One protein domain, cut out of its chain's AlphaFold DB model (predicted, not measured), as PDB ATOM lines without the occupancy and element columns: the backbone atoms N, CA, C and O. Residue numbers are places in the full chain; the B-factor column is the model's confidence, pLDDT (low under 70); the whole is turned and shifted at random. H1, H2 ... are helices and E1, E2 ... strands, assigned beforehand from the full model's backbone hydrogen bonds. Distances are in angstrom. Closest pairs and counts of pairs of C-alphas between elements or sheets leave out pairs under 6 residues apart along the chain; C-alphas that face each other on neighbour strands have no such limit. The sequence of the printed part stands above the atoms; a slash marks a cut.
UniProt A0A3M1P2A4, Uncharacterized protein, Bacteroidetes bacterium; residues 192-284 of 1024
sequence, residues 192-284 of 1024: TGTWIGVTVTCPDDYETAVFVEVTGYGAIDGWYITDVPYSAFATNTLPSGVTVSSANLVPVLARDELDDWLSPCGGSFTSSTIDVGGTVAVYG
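This is residues 192 to 284 of the 1024 residues of an uncharacterized protein of Bacteroidetes bacterium (UniProt A0A3M1P2A4). A long, strongly twisted sheet makes this domain: E2, E1 and E5 run side by side along its length, and the short strands E3 and E4 edge it near the end where E1 begins. E5 bends there to reach E4, H1 packs on one face of the sheet, and H2 lies off the sheet on a long loop. The printed part has 93 residues, with five named strands and two named helices in the order E1, E2, E3, H1, E4, H2, E5. The sheet is mixed, in the order E3, E2, E1, E5, E4, and the class is mostly strand. The whole is compact, with a radius of gyration of the C-alphas of 13.3 A and spans of 36 by 30 by 17 A.

E1, residues 192 to 201, and E2, residues 206 to 214, form an antiparallel hairpin at 162 degrees, with N 196 and O 211 2.8 A apart. E2 and E3, residues 222 to 225, form another hairpin, with N 224 and O 212 2.8 A apart. E1, E2 and E3 form a meander, each strand the antiparallel neighbour of the one before. On the other side of E1, E5, residues 271 to 283, is antiparallel to it at 156 degrees, with N 197 and O 275 2.9 A apart. E5 bends by 81 degrees at residue 279; its residues 281 to 283 pair in parallel with E4, residues 241 to 243, with N 242 and O 281 2.9 A apart. H1, residues 230 to 234, is on the sheet at a height of 7.9 A, only just over E1, where 3 of its 5 C-alphas fall; its closest C-alphas to E2 are Tyr 230 and Val 210, 5.8 A apart. H2, residues 258 to 261, is not on the sheet, and H1 and H2 are apart. E4, H2 and E5 form a strand-helix-strand unit, two parallel neighbour strands with a helix between, and its crossover is right-handed. In H1 the O i to N i+4 pair is within hydrogen-bond range; H2 is too short for one.

E1 begins at C-alpha 192 (203.401, 182.852, 144.938) and is 29.5 A long. E2 is 25.7 A long, and E3 10.1 A. H1 measures 6.1 A, E4 7.0 A and H2 5.4 A. E5 is 31.8 A long and ends at C-alpha 283 (210.803, 177.385, 144.802).

The C-alphas of Asp 204 and Tyr 217 are the two farthest apart, at 39.5 A. The printed part has no cut. The link from E4 to H2, residues 244 to 257, is long; within it residues 249 to 250 pair antiparallel with residues 223 to 224 of E3. The mean pLDDT of the printed part is 74.4, and residues under 70 include 216 to 221 and 250 to 270.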
ATOM      1  N   THR A 192     203.518 181.552 145.608       80.00
ATOM      2  CA  THR A 192     203.401 182.852 144.938       80.00
ATOM      3  C   THR A 192     204.050 183.907 145.820       80.00
ATOM      4  O   THR A 192     203.561 184.173 146.916       80.00
ATOM      5  N   GLY A 193     205.141 184.501 145.343       84.44
ATOM      6  CA  GLY A 193     205.835 185.590 146.016       84.44
ATOM      7  C   GLY A 193     205.717 186.916 145.270       84.44
ATOM      8  O   GLY A 193     205.317 186.964 144.105       84.44
ATOM      9  N   THR A 194     206.094 188.003 145.931       89.44
ATOM     10  CA  THR A 194     206.173 189.349 145.351       89.44
ATOM     11  C   THR A 194     207.595 189.871 145.492       89.44
ATOM     12  O   THR A 194     208.170 189.805 146.576       89.44
ATOM     13  N   TRP A 195     208.188 190.368 144.406       90.56
ATOM     14  CA  TRP A 195     209.524 190.960 144.463       90.56
ATOM     15  C   TRP A 195     209.524 192.236 145.303       90.56
ATOM     16  O   TRP A 195     208.696 193.114 145.074       90.56
ATOM     17  N   ILE A 196     210.494 192.385 146.202       86.56
ATOM     18  CA  ILE A 196     210.686 193.594 147.005       86.56
ATOM     19  C   ILE A 196     212.110 194.109 146.817       86.56
ATOM     20  O   ILE A 196     213.079 193.395 147.066       86.56
ATOM     21  N   GLY A 197     212.244 195.358 146.387       85.25
ATOM     22  CA  GLY A 197     213.517 196.062 146.315       85.25
ATOM     23  C   GLY A 197     213.674 196.957 147.533       85.25
ATOM     24  O   GLY A 197     212.796 197.766 147.825       85.25
ATOM     25  N   VAL A 198     214.795 196.838 148.239       83.50
ATOM     26  CA  VAL A 198     215.120 197.711 149.370       83.50
ATOM     27  C   VAL A 198     216.367 198.506 149.028       83.50
ATOM     28  O   VAL A 198     217.396 197.930 148.684       83.50
ATOM     29  N   THR A 199     216.274 199.831 149.143       82.94
ATOM     30  CA  THR A 199     217.424 200.742 149.101       82.94
ATOM     31  C   THR A 199     217.552 201.439 150.441       82.94
ATOM     32  O   THR A 199     216.585 202.025 150.935       82.94
ATOM     33  N   VAL A 200     218.754 201.445 151.008       79.19
ATOM     34  CA  VAL A 200     219.058 202.179 152.235       79.19
ATOM     35  C   VAL A 200     220.161 203.188 151.971       79.19
ATOM     36  O   VAL A 200     221.201 202.864 151.415       79.19
ATOM     37  N   THR A 201     219.903 204.444 152.334       79.25
ATOM     38  CA  THR A 201     220.857 205.546 152.184       79.25
ATOM     39  C   THR A 201     221.646 205.719 153.470       79.25
ATOM     40  O   THR A 201     221.080 205.984 154.536       79.25
ATOM     41  N   CYS A 202     222.960 205.606 153.356       79.06
ATOM     42  CA  CYS A 202     223.919 205.739 154.439       79.06
ATOM     43  C   CYS A 202     224.686 207.071 154.280       79.06
ATOM     44  O   CYS A 202     224.574 207.722 153.239       79.06
ATOM     45  N   PRO A 203     225.398 207.564 155.311       77.56
ATOM     46  CA  PRO A 203     225.985 208.907 155.296       77.56
ATOM     47  C   PRO A 203     226.922 209.188 154.112       77.56
ATOM     48  O   PRO A 203     226.944 210.320 153.635       77.56
ATOM     49  N   ASP A 204     227.628 208.162 153.622       76.69
ATOM     50  CA  ASP A 204     228.606 208.264 152.530       76.69
ATOM     51  C   ASP A 204     228.344 207.289 151.352       76.69
ATOM     52  O   ASP A 204     229.089 207.324 150.374       76.69
ATOM     53  N   ASP A 205     227.304 206.439 151.411       75.19
ATOM     54  CA  ASP A 205     226.995 205.423 150.380       75.19
ATOM     55  C   ASP A 205     225.515 204.976 150.408       75.19
ATOM     56  O   ASP A 205     224.722 205.483 151.205       75.19
ATOM     57  N   TYR A 206     225.117 204.027 149.559       76.19
ATOM     58  CA  TYR A 206     223.817 203.358 149.612       76.19
ATOM     59  C   TYR A 206     223.958 201.833 149.494       76.19
ATOM     60  O   TYR A 206     224.746 201.331 148.700       76.19
ATOM     61  N   GLU A 207     223.148 201.099 150.255       79.62
ATOM     62  CA  GLU A 207     223.061 199.634 150.212       79.62
ATOM     63  C   GLU A 207     221.751 199.203 149.550       79.62
ATOM     64  O   GLU A 207     220.706 199.834 149.746       79.62
ATOM     65  N   THR A 208     221.787 198.126 148.761       83.19
ATOM     66  CA  THR A 208     220.600 197.621 148.052       83.19
ATOM     67  C   THR A 208     220.468 196.111 148.145       83.19
ATOM     68  O   THR A 208     221.460 195.398 148.012       83.19
ATOM     69  N   ALA A 209     219.238 195.619 148.289       81.62
ATOM     70  CA  ALA A 209     218.922 194.194 148.236       81.62
ATOM     71  C   ALA A 209     217.587 193.932 147.541       81.62
ATOM     72  O   ALA A 209     216.708 194.796 147.479       81.62
ATOM     73  N   VAL A 210     217.452 192.713 147.021       85.31
ATOM     74  CA  VAL A 210     216.216 192.200 146.435       85.31
ATOM     75  C   VAL A 210     215.747 191.006 147.254       85.31
ATOM     76  O   VAL A 210     216.467 190.018 147.415       85.31
ATOM     77  N   PHE A 211     214.521 191.101 147.745       86.94
ATOM     78  CA  PHE A 211     213.831 190.066 148.494       86.94
ATOM     79  C   PHE A 211     212.649 189.534 147.689       86.94
ATOM     80  O   PHE A 211     212.174 190.170 146.744       86.94
ATOM     81  N   VAL A 212     212.135 188.385 148.106       87.50
ATOM     82  CA  VAL A 212     210.806 187.924 147.716       87.50
ATOM     83  C   VAL A 212     209.938 187.741 148.955       87.50
ATOM     84  O   VAL A 212     210.311 187.024 149.879       87.50
ATOM     85  N   GLU A 213     208.794 188.416 148.990       87.88
ATOM     86  CA  GLU A 213     207.801 188.285 150.055       87.88
ATOM     87  C   GLU A 213     206.809 187.173 149.706       87.88
ATOM     88  O   GLU A 213     206.166 187.221 148.656       87.88
ATOM     89  N   VAL A 214     206.667 186.192 150.596       82.50
ATOM     90  CA  VAL A 214     205.685 185.104 150.510       82.50
ATOM     91  C   VAL A 214     204.632 185.317 151.597       82.50
ATOM     92  O   VAL A 214     204.978 185.539 152.756       82.50
ATOM     93  N   THR A 215     203.350 185.276 151.227       75.81
ATOM     94  CA  THR A 215     202.219 185.440 152.159       75.81
ATOM     95  C   THR A 215     201.084 184.469 151.831       75.81
ATOM     96  O   THR A 215     200.843 184.164 150.662       75.81
ATOM     97  N   GLY A 216     200.355 184.011 152.854       68.44
ATOM     98  CA  GLY A 216     199.183 183.143 152.695       68.44
ATOM     99  C   GLY A 216     199.477 181.639 152.708       68.44
ATOM    100  O   GLY A 216     198.574 180.854 152.427       68.44
ATOM    101  N   TYR A 217     200.701 181.238 153.056       63.50
ATOM    102  CA  TYR A 217     201.169 179.850 153.147       63.50
ATOM    103  C   TYR A 217     201.565 179.442 154.583       63.50
ATOM    104  O   TYR A 217     202.058 178.336 154.810       63.50
ATOM    105  N   GLY A 218     201.312 180.295 155.582       66.38
ATOM    106  CA  GLY A 218     201.428 179.948 157.000       66.38
ATOM    107  C   GLY A 218     202.876 179.902 157.484       66.38
ATOM    108  O   GLY A 218     203.502 180.944 157.648       66.38
ATOM    109  N   ALA A 219     203.409 178.704 157.744       55.03
ATOM    110  CA  ALA A 219     204.734 178.513 158.355       55.03
ATOM    111  C   ALA A 219     205.910 179.008 157.489       55.03
ATOM    112  O   ALA A 219     207.020 179.150 157.998       55.03
ATOM    113  N   ILE A 220     205.662 179.262 156.202       62.97
ATOM    114  CA  ILE A 220     206.652 179.745 155.232       62.97
ATOM    115  C   ILE A 220     206.422 181.208 154.815       62.97
ATOM    116  O   ILE A 220     207.081 181.693 153.893       62.97
ATOM    117  N   ASP A 221     205.503 181.921 155.472       68.81
ATOM    118  CA  ASP A 221     205.279 183.346 155.220       68.81
ATOM    119  C   ASP A 221     206.463 184.183 155.730       68.81
ATOM    120  O   ASP A 221     206.957 183.988 156.842       68.81
ATOM    121  N   GLY A 222     206.910 185.142 154.921       74.88
ATOM    122  CA  GLY A 222     208.024 186.025 155.259       74.88
ATOM    123  C   GLY A 222     208.808 186.513 154.047       74.88
ATOM    124  O   GLY A 222     208.408 186.314 152.899       74.88
ATOM    125  N   TRP A 223     209.908 187.220 154.305       82.75
ATOM    126  CA  TRP A 223     210.742 187.825 153.268       82.75
ATOM    127  C   TRP A 223     211.998 186.990 153.073       82.75
ATOM    128  O   TRP A 223     212.709 186.726 154.031       82.75
ATOM    129  N   TYR A 224     212.309 186.598 151.844       81.88
ATOM    130  CA  TYR A 224     213.476 185.771 151.550       81.88
ATOM    131  C   TYR A 224     214.524 186.578 150.799       81.88
ATOM    132  O   TYR A 224     214.216 187.175 149.764       81.88
ATOM    133  N   ILE A 225     215.764 186.583 151.293       83.06
ATOM    134  CA  ILE A 225     216.901 187.172 150.575       83.06
ATOM    135  C   ILE A 225     217.149 186.374 149.294       83.06
ATOM    136  O   ILE A 225     217.173 185.138 149.301       83.06
ATOM    137  N   THR A 226     217.364 187.094 148.193       84.50
ATOM    138  CA  THR A 226     217.654 186.507 146.885       84.50
ATOM    139  C   THR A 226     219.012 186.964 146.365       84.50
ATOM    140  O   THR A 226     219.461 188.066 146.674       84.50
ATOM    141  N   ASP A 227     219.629 186.156 145.505       83.50
ATOM    142  CA  ASP A 227     220.860 186.527 144.791       83.50
ATOM    143  C   ASP A 227     220.589 187.414 143.556       83.50
ATOM    144  O   ASP A 227     221.480 187.660 142.737       83.50
ATOM    145  N   VAL A 228     219.347 187.881 143.369       85.75
ATOM    146  CA  VAL A 228     218.985 188.730 142.231       85.75
ATOM    147  C   VAL A 228     219.582 190.125 142.436       85.75
ATOM    148  O   VAL A 228     219.311 190.772 143.447       85.75
ATOM    149  N   PRO A 229     220.376 190.643 141.481       87.06
ATOM    150  CA  PRO A 229     220.989 191.953 141.635       87.06
ATOM    151  C   PRO A 229     219.931 193.061 141.580       87.06
ATOM    152  O   PRO A 229     219.021 193.030 140.747       87.06
ATOM    153  N   TYR A 230     220.099 194.109 142.392       87.00
ATOM    154  CA  TYR A 230     219.174 195.252 142.427       87.00
ATOM    155  C   TYR A 230     219.022 195.957 141.070       87.00
ATOM    156  O   TYR A 230     217.969 196.508 140.758       87.00
ATOM    157  N   SER A 231     220.033 195.885 140.201       86.75
ATOM    158  CA  SER A 231     219.955 196.400 138.828       86.75
ATOM    159  C   SER A 231     218.874 195.712 137.978       86.75
ATOM    160  O   SER A 231     218.274 196.367 137.122       86.75
ATOM    161  N   ALA A 232     218.574 194.431 138.228       83.75
ATOM    162  CA  ALA A 232     217.478 193.713 137.575       83.75
ATOM    163  C   ALA A 232     216.106 194.180 138.093       83.75
ATOM    164  O   ALA A 232     215.173 194.343 137.305       83.75
ATOM    165  N   PHE A 233     216.009 194.482 139.392       86.50
ATOM    166  CA  PHE A 233     214.818 195.077 140.005       86.50
ATOM    167  C   PHE A 233     214.557 196.493 139.463       86.50
ATOM    168  O   PHE A 233     213.478 196.774 138.946       86.50
ATOM    169  N   ALA A 234     215.578 197.356 139.459       82.25
ATOM    170  CA  ALA A 234     215.484 198.748 139.007       82.25
ATOM    171  C   ALA A 234     215.145 198.904 137.510       82.25
ATOM    172  O   ALA A 234     214.586 199.920 137.100       82.25
ATOM    173  N   THR A 235     215.482 197.910 136.682       84.88
ATOM    174  CA  THR A 235     215.176 197.897 135.239       84.88
ATOM    175  C   THR A 235     213.943 197.061 134.884       84.88
ATOM    176  O   THR A 235     213.624 196.925 133.703       84.88
ATOM    177  N   ASN A 236     213.240 196.519 135.887       82.44
ATOM    178  CA  ASN A 236     212.091 195.623 135.734       82.44
ATOM    179  C   ASN A 236     212.373 194.409 134.822       82.44
ATOM    180  O   ASN A 236     211.525 193.984 134.038       82.44
ATOM    181  N   THR A 237     213.585 193.856 134.911       85.94
ATOM    182  CA  THR A 237     214.035 192.647 134.196       85.94
ATOM    183  C   THR A 237     214.135 191.450 135.147       85.94
ATOM    184  O   THR A 237     215.054 190.637 135.077       85.94
ATOM    185  N   LEU A 238     213.180 191.364 136.074       87.06
ATOM    186  CA  LEU A 238     213.126 190.338 137.110       87.06
ATOM    187  C   LEU A 238     212.752 188.966 136.523       87.06
ATOM    188  O   LEU A 238     211.913 188.894 135.618       87.06
ATOM    189  N   PRO A 239     213.345 187.865 137.019       85.50
ATOM    190  CA  PRO A 239     213.012 186.531 136.543       85.50
ATOM    191  C   PRO A 239     211.591 186.126 136.962       85.50
ATOM    192  O   PRO A 239     211.085 186.535 138.009       85.50
ATOM    193  N   SER A 240     210.949 185.285 136.145       82.19
ATOM    194  CA  SER A 240     209.596 184.768 136.404       82.19
ATOM    195  C   SER A 240     209.545 183.698 137.502       82.19
ATOM    196  O   SER A 240     208.458 183.344 137.958       82.19
ATOM    197  N   GLY A 241     210.703 183.196 137.940       80.94
ATOM    198  CA  GLY A 241     210.834 182.282 139.068       80.94
ATOM    199  C   GLY A 241     212.157 182.466 139.808       80.94
ATOM    200  O   GLY A 241     213.158 182.848 139.201       80.94
ATOM    201  N   VAL A 242     212.156 182.190 141.111       81.31
ATOM    202  CA  VAL A 242     213.332 182.270 141.988       81.31
ATOM    203  C   VAL A 242     213.356 181.084 142.948       81.31
ATOM    204  O   VAL A 242     212.315 180.657 143.441       81.31
ATOM    205  N   THR A 243     214.536 180.523 143.202       77.69
ATOM    206  CA  THR A 243     214.731 179.464 144.200       77.69
ATOM    207  C   THR A 243     215.390 180.063 145.432       77.69
ATOM    208  O   THR A 243     216.433 180.699 145.312       77.69
ATOM    209  N   VAL A 244     214.786 179.871 146.600       72.25
ATOM    210  CA  VAL A 244     215.307 180.331 147.893       72.25
ATOM    211  C   VAL A 244     215.224 179.202 148.921       72.25
ATOM    212  O   VAL A 244     214.494 178.234 148.733       72.25
ATOM    213  N   SER A 245     216.000 179.310 149.997       66.88
ATOM    214  CA  SER A 245     216.013 178.354 151.109       66.88
ATOM    215  C   SER A 245     215.352 178.964 152.345       66.88
ATOM    216  O   SER A 245     215.363 180.183 152.509       66.88
ATOM    217  N   SER A 246     214.859 178.132 153.265       60.91
ATOM    218  CA  SER A 246     214.450 178.571 154.608       60.91
ATOM    219  C   SER A 246     215.582 179.257 155.388       60.91
ATOM    220  O   SER A 246     215.308 180.092 156.243       60.91
ATOM    221  N   ALA A 247     216.851 178.990 155.050       59.88
ATOM    222  CA  ALA A 247     218.004 179.715 155.591       59.88
ATOM    223  C   ALA A 247     218.073 181.191 155.143       59.88
ATOM    224  O   ALA A 247     218.771 181.986 155.769       59.88
ATOM    225  N   ASN A 248     217.353 181.558 154.078       68.44
ATOM    226  CA  ASN A 248     217.297 182.918 153.540       68.44
ATOM    227  C   ASN A 248     216.104 183.715 154.091       68.44
ATOM    228  O   ASN A 248     215.901 184.855 153.667       68.44
ATOM    229  N   LEU A 249     215.297 183.116 154.976       72.44
ATOM    230  CA  LEU A 249     214.150 183.767 155.593       72.44
ATOM    231  C   LEU A 249     214.619 184.881 156.533       72.44
ATOM    232  O   LEU A 249     215.361 184.651 157.485       72.44
ATOM    233  N   VAL A 250     214.112 186.077 156.281       66.56
ATOM    234  CA  VAL A 250     214.176 187.231 157.166       66.56
ATOM    235  C   VAL A 250     212.807 187.336 157.837       66.56
ATOM    236  O   VAL A 250     211.806 187.573 157.143       66.56
ATOM    237  N   PRO A 251     212.717 187.107 159.160       55.94
ATOM    238  CA  PRO A 251     211.482 187.298 159.902       55.94
ATOM    239  C   PRO A 251     210.947 188.712 159.656       55.94
ATOM    240  O   PRO A 251     211.710 189.670 159.552       55.94
ATOM    241  N   VAL A 252     209.628 188.825 159.497       56.03
ATOM    242  CA  VAL A 252     208.905 190.076 159.221       56.03
ATOM    243  C   VAL A 252     209.503 191.238 160.019       56.03
ATOM    244  O   VAL A 252     209.509 191.190 161.246       56.03
ATOM    245  N   LEU A 253     209.979 192.268 159.311       50.22
ATOM    246  CA  LEU A 253     210.731 193.406 159.846       50.22
ATOM    247  C   LEU A 253     210.057 194.043 161.081       50.22
ATOM    248  O   LEU A 253     209.275 194.991 160.970       50.22
ATOM    249  N   ALA A 254     210.422 193.591 162.280       48.19
ATOM    250  CA  ALA A 254     210.508 194.487 163.418       48.19
ATOM    251  C   ALA A 254     211.713 195.401 163.163       48.19
ATOM    252  O   ALA A 254     212.738 194.969 162.637       48.19
ATOM    253  N   ARG A 255     211.588 196.685 163.511       50.00
ATOM    254  CA  ARG A 255     212.593 197.723 163.216       50.00
ATOM    255  C   ARG A 255     214.001 197.394 163.747       50.00
ATOM    256  O   ARG A 255     214.957 198.009 163.299       50.00
ATOM    257  N   ASP A 256     214.087 196.432 164.656       51.78
ATOM    258  CA  ASP A 256     215.275 196.041 165.403       51.78
ATOM    259  C   ASP A 256     216.151 195.012 164.645       51.78
ATOM    260  O   ASP A 256     217.334 194.904 164.941       51.78
ATOM    261  N   GLU A 257     215.617 194.294 163.640       53.69
ATOM    262  CA  GLU A 257     216.370 193.303 162.830       53.69
ATOM    263  C   GLU A 257     216.845 193.857 161.472       53.69
ATOM    264  O   GLU A 257     217.771 193.322 160.861       53.69
ATOM    265  N   LEU A 258     216.279 194.986 161.020       56.19
ATOM    266  CA  LEU A 258     216.835 195.759 159.902       56.19
ATOM    267  C   LEU A 258     218.253 196.258 160.245       56.19
ATOM    268  O   LEU A 258     219.109 196.323 159.367       56.19
ATOM    269  N   ASP A 259     218.517 196.547 161.522       55.44
ATOM    270  CA  ASP A 259     219.811 197.033 162.014       55.44
ATOM    271  C   ASP A 259     220.952 196.003 161.843       55.44
ATOM    272  O   ASP A 259     222.097 196.406 161.622       55.44
ATOM    273  N   ASP A 260     220.656 194.695 161.850       58.19
ATOM    274  CA  ASP A 260     221.653 193.627 161.650       58.19
ATOM    275  C   ASP A 260     222.047 193.465 160.169       58.19
ATOM    276  O   ASP A 260     223.231 193.316 159.855       58.19
ATOM    277  N   TRP A 261     221.093 193.585 159.233       61.69
ATOM    278  CA  TRP A 261     221.404 193.668 157.794       61.69
ATOM    279  C   TRP A 261     222.133 194.979 157.450       61.69
ATOM    280  O   TRP A 261     223.000 195.006 156.578       61.69
ATOM    281  N   LEU A 262     221.845 196.056 158.190       59.22
ATOM    282  CA  LEU A 262     222.461 197.381 158.055       59.22
ATOM    283  C   LEU A 262     223.812 197.544 158.764       59.22
ATOM    284  O   LEU A 262     224.363 198.651 158.787       59.22
ATOM    285  N   SER A 263     224.391 196.454 159.273       58.72
ATOM    286  CA  SER A 263     225.755 196.419 159.813       58.72
ATOM    287  C   SER A 263     226.813 197.123 158.926       58.72
ATOM    288  O   SER A 263     227.651 197.843 159.483       58.72
ATOM    289  N   PRO A 264     226.761 197.058 157.571       59.22
ATOM    290  CA  PRO A 264     227.691 197.788 156.698       59.22
ATOM    291  C   PRO A 264     227.617 199.317 156.828       59.22
ATOM    292  O   PRO A 264     228.622 200.001 156.646       59.22
ATOM    293  N   CYS A 265     226.460 199.864 157.217       59.78
ATOM    294  CA  CYS A 265     226.246 201.300 157.412       59.78
ATOM    295  C   CYS A 265     226.547 201.782 158.840       59.78
ATOM    296  O   CYS A 265     226.203 202.909 159.208       59.78
ATOM    297  N   GLY A 266     227.169 200.940 159.674       61.19
ATOM    298  CA  GLY A 266     227.587 201.305 161.028       61.19
ATOM    299  C   GLY A 266     226.433 201.696 161.959       61.19
ATOM    300  O   GLY A 266     226.646 202.463 162.898       61.19
ATOM    301  N   GLY A 267     225.213 201.213 161.688       61.62
ATOM    302  CA  GLY A 267     224.020 201.494 162.494       61.62
ATOM    303  C   GLY A 267     223.467 202.918 162.352       61.62
ATOM    304  O   GLY A 267     222.750 203.394 163.230       61.62
ATOM    305  N   SER A 268     223.814 203.653 161.289       63.75
ATOM    306  CA  SER A 268     223.250 204.981 161.007       63.75
ATOM    307  C   SER A 268     222.865 205.108 159.536       63.75
ATOM    308  O   SER A 268     223.731 205.188 158.672       63.75
ATOM    309  N   PHE A 269     221.563 205.178 159.252       67.31
ATOM    310  CA  PHE A 269     221.013 205.465 157.924       67.31
ATOM    311  C   PHE A 269     220.127 206.718 157.968       67.31
ATOM    312  O   PHE A 269     219.559 207.062 159.005       67.31
ATOM    313  N   THR A 270     220.033 207.439 156.852       67.06
ATOM    314  CA  THR A 270     219.261 208.693 156.749       67.06
ATOM    315  C   THR A 270     217.848 208.469 156.214       67.06
ATOM    316  O   THR A 270     216.924 209.178 156.612       67.06
ATOM    317  N   SER A 271     217.662 207.469 155.348       72.62
ATOM    318  CA  SER A 271     216.360 207.046 154.820       72.62
ATOM    319  C   SER A 271     216.424 205.642 154.217       72.62
ATOM    320  O   SER A 271     217.465 205.234 153.705       72.62
ATOM    321  N   SER A 272     215.296 204.933 154.215       72.25
ATOM    322  CA  SER A 272     215.096 203.682 153.480       72.25
ATOM    323  C   SER A 272     213.921 203.828 152.515       72.25
ATOM    324  O   SER A 272     212.934 204.501 152.823       72.25
ATOM    325  N   THR A 273     214.002 203.199 151.350       76.25
ATOM    326  CA  THR A 273     212.891 203.094 150.394       76.25
ATOM    327  C   THR A 273     212.646 201.623 150.091       76.25
ATOM    328  O   THR A 273     213.595 200.867 149.888       76.25
ATOM    329  N   ILE A 274     211.372 201.228 150.124       79.31
ATOM    330  CA  ILE A 274     210.905 199.878 149.808       79.31
ATOM    331  C   ILE A 274     210.024 200.007 148.573       79.31
ATOM    332  O   ILE A 274     208.983 200.664 148.623       79.31
ATOM    333  N   ASP A 275     210.448 199.378 147.488       83.94
ATOM    334  CA  ASP A 275     209.730 199.340 146.225       83.94
ATOM    335  C   ASP A 275     209.170 197.932 146.002       83.94
ATOM    336  O   ASP A 275     209.846 196.929 146.238       83.94
ATOM    337  N   VAL A 276     207.920 197.851 145.546       83.75
ATOM    338  CA  VAL A 276     207.216 196.581 145.309       83.75
ATOM    339  C   VAL A 276     207.205 196.288 143.813       83.75
ATOM    340  O   VAL A 276     206.749 197.104 143.010       83.75
ATOM    341  N   GLY A 277     207.735 195.128 143.440       83.12
ATOM    342  CA  GLY A 277     207.800 194.625 142.074       83.12
ATOM    343  C   GLY A 277     206.622 193.719 141.704       83.12
ATOM    344  O   GLY A 277     205.582 193.694 142.359       83.12
ATOM    345  N   GLY A 278     206.783 192.975 140.607       83.62
ATOM    346  CA  GLY A 278     205.789 192.011 140.131       83.62
ATOM    347  C   GLY A 278     205.765 190.698 140.922       83.62
ATOM    348  O   GLY A 278     206.651 190.409 141.728       83.62
ATOM    349  N   THR A 279     204.751 189.881 140.649       87.88
ATOM    350  CA  THR A 279     204.599 188.526 141.198       87.88
ATOM    351  C   THR A 279     205.635 187.556 140.615       87.88
ATOM    352  O   THR A 279     205.987 187.657 139.438       87.88
ATOM    353  N   VAL A 280     206.088 186.593 141.417       87.81
ATOM    354  CA  VAL A 280     207.094 185.584 141.057       87.81
ATOM    355  C   VAL A 280     206.751 184.209 141.631       87.81
ATOM    356  O   VAL A 280     206.175 184.103 142.710       87.81
ATOM    357  N   ALA A 281     207.120 183.148 140.912       80.88
ATOM    358  CA  ALA A 281     207.067 181.779 141.420       80.88
ATOM    359  C   ALA A 281     208.291 181.476 142.305       80.88
ATOM    360  O   ALA A 281     209.428 181.613 141.852       80.88
ATOM    361  N   VAL A 282     208.072 181.052 143.550       71.44
ATOM    362  CA  VAL A 282     209.128 180.828 144.549       71.44
ATOM    363  C   VAL A 282     209.285 179.347 144.859       71.44
ATOM    364  O   VAL A 282     208.346 178.713 145.325       71.44
ATOM    365  N   TYR A 283     210.476 178.804 144.626       70.31
ATOM    366  CA  TYR A 283     210.803 177.385 144.802       70.31
ATOM    367  C   TYR A 283     211.782 177.181 145.969       70.31
ATOM    368  O   TYR A 283     212.520 178.102 146.313       70.31
ATOM    369  N   GLY A 284     211.850 175.966 146.526       61.47
ATOM    370  CA  GLY A 284     212.884 175.573 147.500       61.47
ATOM    371  C   GLY A 284     212.575 175.808 148.988       61.47
ATOM    372  O   GLY A 284     213.418 175.489 149.825       61.47
TER     373      GLY A 284